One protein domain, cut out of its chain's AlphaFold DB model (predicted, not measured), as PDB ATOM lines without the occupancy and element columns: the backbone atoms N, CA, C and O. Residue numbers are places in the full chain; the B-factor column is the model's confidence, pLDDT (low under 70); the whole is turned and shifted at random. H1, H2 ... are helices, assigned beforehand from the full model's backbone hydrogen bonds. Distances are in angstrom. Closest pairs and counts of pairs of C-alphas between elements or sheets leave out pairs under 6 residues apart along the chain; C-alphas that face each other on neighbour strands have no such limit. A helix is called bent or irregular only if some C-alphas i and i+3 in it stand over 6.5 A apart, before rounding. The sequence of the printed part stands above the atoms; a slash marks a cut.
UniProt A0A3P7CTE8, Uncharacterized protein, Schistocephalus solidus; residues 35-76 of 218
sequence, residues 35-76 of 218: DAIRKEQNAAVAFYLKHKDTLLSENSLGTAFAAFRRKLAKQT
ATOM      1  N   ASP A  35     -14.514  15.740  36.115       95.62
ATOM      2  CA  ASP A  35     -13.231  16.368  36.425       95.62
ATOM      3  C   ASP A  35     -12.239  16.281  35.272       95.62
ATOM      4  O   ASP A  35     -11.553  17.264  34.992       95.62
ATOM      5  N   ALA A  36     -12.173  15.142  34.583       95.69
ATOM      6  CA  ALA A  36     -11.341  14.985  33.397       95.69
ATOM      7  C   ALA A  36     -11.759  15.977  32.301       95.69
ATOM      8  O   ALA A  36     -10.916  16.723  31.804       95.69
ATOM      9  N   ILE A  37     -13.062  16.068  32.016       96.44
ATOM     10  CA  ILE A  37     -13.618  17.015  31.040       96.44
ATOM     11  C   ILE A  37     -13.321  18.461  31.456       96.44
ATOM     12  O   ILE A  37     -12.840  19.250  30.646       96.44
ATOM     13  N   ARG A  38     -13.552  18.820  32.728       96.31
ATOM     14  CA  ARG A  38     -13.245  20.160  33.258       96.31
ATOM     15  C   ARG A  38     -11.769  20.507  33.084       96.31
ATOM     16  O   ARG A  38     -11.445  21.614  32.659       96.31
ATOM     17  N   LYS A  39     -10.863  19.581  33.409       96.81
ATOM     18  CA  LYS A  39      -9.412  19.783  33.277       96.81
ATOM     19  C   LYS A  39      -8.996  19.954  31.823       96.81
ATOM     20  O   LYS A  39      -8.223  20.864  31.540       96.81
ATOM     21  N   GLU A  40      -9.521  19.131  30.920       97.25
ATOM     22  CA  GLU A  40      -9.266  19.244  29.482       97.25
ATOM     23  C   GLU A  40      -9.744  20.600  28.943       97.25
ATOM     24  O   GLU A  40      -8.972  21.321  28.312       97.25
ATOM     25  N   GLN A  41     -10.976  20.998  29.268       96.62
ATOM     26  CA  GLN A  41     -11.542  22.286  28.861       96.62
ATOM     27  C   GLN A  41     -10.729  23.462  29.408       96.62
ATOM     28  O   GLN A  41     -10.379  24.377  28.662       96.62
ATOM     29  N   ASN A  42     -10.371  23.423  30.690       96.25
ATOM     30  CA  ASN A  42      -9.548  24.456  31.313       96.25
ATOM     31  C   ASN A  42      -8.155  24.527  30.680       96.25
ATOM     32  O   ASN A  42      -7.655  25.624  30.437       96.25
ATOM     33  N   ALA A  43      -7.538  23.383  30.379       96.19
ATOM     34  CA  ALA A  43      -6.245  23.326  29.705       96.19
ATOM     35  C   ALA A  43      -6.326  23.897  28.283       96.19
ATOM     36  O   ALA A  43      -5.470  24.695  27.901       96.19
ATOM     37  N   ALA A  44      -7.376  23.560  27.529       95.31
ATOM     38  CA  ALA A  44      -7.614  24.086  26.187       95.31
ATOM     39  C   ALA A  44      -7.828  25.609  26.199       95.31
ATOM     40  O   ALA A  44      -7.214  26.331  25.413       95.31
ATOM     41  N   VAL A  45      -8.639  26.120  27.133       95.81
ATOM     42  CA  VAL A  45      -8.860  27.564  27.308       95.81
ATOM     43  C   VAL A  45      -7.570  28.263  27.730       95.81
ATOM     44  O   VAL A  45      -7.223  29.298  27.162       95.81
ATOM     45  N   ALA A  46      -6.821  27.701  28.680       94.88
ATOM     46  CA  ALA A  46      -5.554  28.266  29.132       94.88
ATOM     47  C   ALA A  46      -4.512  28.309  28.005       94.88
ATOM     48  O   ALA A  46      -3.818  29.314  27.848       94.88
ATOM     49  N   PHE A  47      -4.422  27.248  27.201       96.25
ATOM     50  CA  PHE A  47      -3.575  27.205  26.013       96.25
ATOM     51  C   PHE A  47      -3.983  28.293  25.014       96.25
ATOM     52  O   PHE A  47      -3.145  29.094  24.598       96.25
ATOM     53  N   TYR A  48      -5.275  28.386  24.688       94.94
ATOM     54  CA  TYR A  48      -5.779  29.418  23.790       94.94
ATOM     55  C   TYR A  48      -5.462  30.823  24.307       94.94
ATOM     56  O   TYR A  48      -4.938  31.629  23.554       94.94
ATOM     57  N   LEU A  49      -5.696  31.123  25.588       93.94
ATOM     58  CA  LEU A  49      -5.413  32.444  26.158       93.94
ATOM     59  C   LEU A  49      -3.925  32.811  26.116       93.94
ATOM     60  O   LEU A  49      -3.607  33.975  25.879       93.94
ATOM     61  N   LYS A  50      -3.028  31.839  26.313       93.75
ATOM     62  CA  LYS A  50      -1.573  32.042  26.214       93.75
ATOM     63  C   LYS A  50      -1.112  32.300  24.784       93.75
ATOM     64  O   LYS A  50      -0.201  33.090  24.572       93.75
ATOM     65  N   HIS A  51      -1.733  31.638  23.812       92.62
ATOM     66  CA  HIS A  51      -1.304  31.677  22.413       92.62
ATOM     67  C   HIS A  51      -2.234  32.486  21.505       92.62
ATOM     68  O   HIS A  51      -2.020  32.520  20.295       92.62
ATOM     69  N   LYS A  52      -3.253  33.159  22.054       88.38
ATOM     70  CA  LYS A  52      -4.291  33.860  21.283       88.38
ATOM     71  C   LYS A  52      -3.699  34.873  20.310       88.38
ATOM     72  O   LYS A  52      -4.170  34.962  19.188       88.38
ATOM     73  N   ASP A  53      -2.664  35.607  20.706       86.06
ATOM     74  CA  ASP A  53      -2.122  36.698  19.895       86.06
ATOM     75  C   ASP A  53      -1.294  36.143  18.726       86.06
ATOM     76  O   ASP A  53      -1.305  36.694  17.629       86.06
ATOM     77  N   THR A  54      -0.656  34.987  18.930       87.88
ATOM     78  CA  THR A  54       0.051  34.233  17.888       87.88
ATOM     79  C   THR A  54      -0.923  33.544  16.936       87.88
ATOM     80  O   THR A  54      -0.791  33.675  15.724       87.88
ATOM     81  N   LEU A  55      -1.915  32.825  17.474       83.44
ATOM     82  CA  LEU A  55      -2.912  32.087  16.691       83.44
ATOM     83  C   LEU A  55      -3.804  33.023  15.882       83.44
ATOM     84  O   LEU A  55      -4.217  32.683  14.775       83.44
ATOM     85  N   LEU A  56      -4.091  34.199  16.435       79.31
ATOM     86  CA  LEU A  56      -4.970  35.185  15.829       79.31
ATOM     87  C   LEU A  56      -4.214  36.320  15.130       79.31
ATOM     88  O   LEU A  56      -4.800  37.377  14.878       79.31
ATOM     89  N   SER A  57      -2.934  36.108  14.830       81.38
ATOM     90  CA  SER A  57      -2.136  37.024  14.028       81.38
ATOM     91  C   SER A  57      -2.651  37.072  12.589       81.38
ATOM     92  O   SER A  57      -3.178  36.092  12.060       81.38
ATOM     93  N   GLU A  58      -2.488  38.212  11.918       73.62
ATOM     94  CA  GLU A  58      -2.909  38.354  10.518       73.62
ATOM     95  C   GLU A  58      -2.141  37.414   9.574       73.62
ATOM     96  O   GLU A  58      -2.655  37.065   8.518       73.62
ATOM     97  N   ASN A  59      -0.948  36.961   9.978       76.12
ATOM     98  CA  ASN A  59      -0.123  36.040   9.197       76.12
ATOM     99  C   ASN A  59      -0.586  34.576   9.301       76.12
ATOM    100  O   ASN A  59      -0.338  33.794   8.387       76.12
ATOM    101  N   SER A  60      -1.219  34.183  10.413       75.38
ATOM    102  CA  SER A  60      -1.709  32.814  10.640       75.38
ATOM    103  C   SER A  60      -3.158  32.629  10.187       75.38
ATOM    104  O   SER A  60      -3.571  31.524   9.840       75.38
ATOM    105  N   LEU A  61      -3.942  33.706  10.199       74.44
ATOM    106  CA  LEU A  61      -5.344  33.717   9.810       74.44
ATOM    107  C   LEU A  61      -5.501  34.040   8.320       74.44
ATOM    108  O   LEU A  61      -4.923  34.992   7.809       74.44
ATOM    109  N   GLY A  62      -6.371  33.308   7.622       81.94
ATOM    110  CA  GLY A  62      -6.724  33.650   6.242       81.94
ATOM    111  C   GLY A  62      -7.364  35.043   6.121       81.94
ATOM    112  O   GLY A  62      -8.065  35.513   7.025       81.94
ATOM    113  N   THR A  63      -7.195  35.686   4.962       82.00
ATOM    114  CA  THR A  63      -7.640  37.068   4.686       82.00
ATOM    115  C   THR A  63      -9.127  37.303   4.985       82.00
ATOM    116  O   THR A  63      -9.498  38.339   5.541       82.00
ATOM    117  N   ALA A  64      -9.987  36.328   4.673       81.88
ATOM    118  CA  ALA A  64     -11.424  36.404   4.934       81.88
ATOM    119  C   ALA A  64     -11.753  36.426   6.437       81.88
ATOM    120  O   ALA A  64     -12.606  37.196   6.884       81.88
ATOM    121  N   PHE A  65     -11.043  35.625   7.236       82.81
ATOM    122  CA  PHE A  65     -11.259  35.557   8.678       82.81
ATOM    123  C   PHE A  65     -10.759  36.825   9.384       82.81
ATOM    124  O   PHE A  65     -11.446  37.360  10.255       82.81
ATOM    125  N   ALA A  66      -9.612  37.364   8.959       81.94
ATOM    126  CA  ALA A  66      -9.113  38.649   9.445       81.94
ATOM    127  C   ALA A  66     -10.112  39.789   9.160       81.94
ATOM    128  O   ALA A  66     -10.434  40.577  10.053       81.94
ATOM    129  N   ALA A  67     -10.681  39.841   7.950       83.69
ATOM    130  CA  ALA A  67     -11.702  40.825   7.590       83.69
ATOM    131  C   ALA A  67     -12.978  40.699   8.447       83.69
ATOM    132  O   ALA A  67     -13.504  41.709   8.922       83.69
ATOM    133  N   PHE A  68     -13.440  39.469   8.702       83.94
ATOM    134  CA  PHE A  68     -14.583  39.203   9.580       83.94
ATOM    135  C   PHE A  68     -14.315  39.649  11.025       83.94
ATOM    136  O   PHE A  68     -15.140  40.345  11.617       83.94
ATOM    137  N   ARG A  69     -13.129  39.360  11.575       80.06
ATOM    138  CA  ARG A  69     -12.719  39.838  12.906       80.06
ATOM    139  C   ARG A  69     -12.654  41.356  13.001       80.06
ATOM    140  O   ARG A  69     -13.151  41.912  13.973       80.06
ATOM    141  N   ARG A  70     -12.095  42.040  11.996       81.38
ATOM    142  CA  ARG A  70     -12.095  43.515  11.947       81.38
ATOM    143  C   ARG A  70     -13.520  44.067  11.916       81.38
ATOM    144  O   ARG A  70     -13.783  45.095  12.530       81.38
ATOM    145  N   LYS A  71     -14.446  43.390  11.229       83.88
ATOM    146  CA  LYS A  71     -15.869  43.760  11.208       83.88
ATOM    147  C   LYS A  71     -16.529  43.566  12.577       83.88
ATOM    148  O   LYS A  71     -17.237  44.464  13.017       83.88
ATOM    149  N   LEU A  72     -16.240  42.462  13.269       78.06
ATOM    150  CA  LEU A  72     -16.719  42.207  14.632       78.06
ATOM    151  C   LEU A  72     -16.125  43.175  15.663       78.06
ATOM    152  O   LEU A  72     -16.854  43.678  16.501       78.06
ATOM    153  N   ALA A  73     -14.832  43.494  15.578       74.62
ATOM    154  CA  ALA A  73     -14.193  44.467  16.467       74.62
ATOM    155  C   ALA A  73     -14.783  45.878  16.304       74.62
ATOM    156  O   ALA A  73     -14.872  46.633  17.267       74.62
ATOM    157  N   LYS A  74     -15.216  46.226  15.082       72.88
ATOM    158  CA  LYS A  74     -15.944  47.471  14.790       72.88
ATOM    159  C   LYS A  74     -17.400  47.421  15.257       72.88
ATOM    160  O   LYS A  74     -17.955  48.455  15.613       72.88
ATOM    161  N   GLN A  75     -18.017  46.241  15.267       71.38
ATOM    162  CA  GLN A  75     -19.314  46.010  15.899       71.38
ATOM    163  C   GLN A  75     -19.124  45.862  17.409       71.38
ATOM    164  O   GLN A  75     -19.223  44.777  17.977       71.38
ATOM    165  N   THR A  76     -18.860  46.976  18.085       62.88
ATOM    166  CA  THR A  76     -18.925  47.008  19.541       62.88
ATOM    167  C   THR A  76     -20.374  46.779  19.953       62.88
ATOM    168  O   THR A  76     -21.200  47.691  19.887       62.88
TER     169      THR A  76
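AT A GLANCE: This is residues 35 to 76 of the 218 residues of an uncharacterized protein of Schistocephalus solidus (UniProt A0A3P7CTE8). Two helices make an open L, the long H1 as one arm and the shorter H2 as the other, with a loop of residues 56 to 62 at the corner. The printed part has 42 residues with two named helices, H1 then H2, and no named strand; the class is all helix. It is elongated, 38 by 24 by 14 A, and only just loose, close to extended, with a radius of gyration of the C-alphas of 13.6 A.

IN THESE COORDINATES: Find C-alpha 35 at (-13.231, 16.368, 36.425); from there H1, residues 35 to 55, runs 27.3 A. It has a kink of 42 degrees near residue 49 and is irregular, with C-alphas 50 and 53 7.9 A apart. H2, residues 63 to 74, runs 16.7 A to C-alpha 74 at (-15.944, 47.471, 14.790).

HOW THE PARTS SIT: H1 and H2 are apart, with no C-alpha of the one within 8 A of the other. In H2 every O i to N i+4 pair is within hydrogen-bond range; in H1, 15 of 17 are.

THE WHOLE: The farthest C-alphas, of Asp 35 and Thr 63, are 38.3 A apart. The link is short, and the printed part has no cut. Look at residue 76 for the one pLDDT under 70.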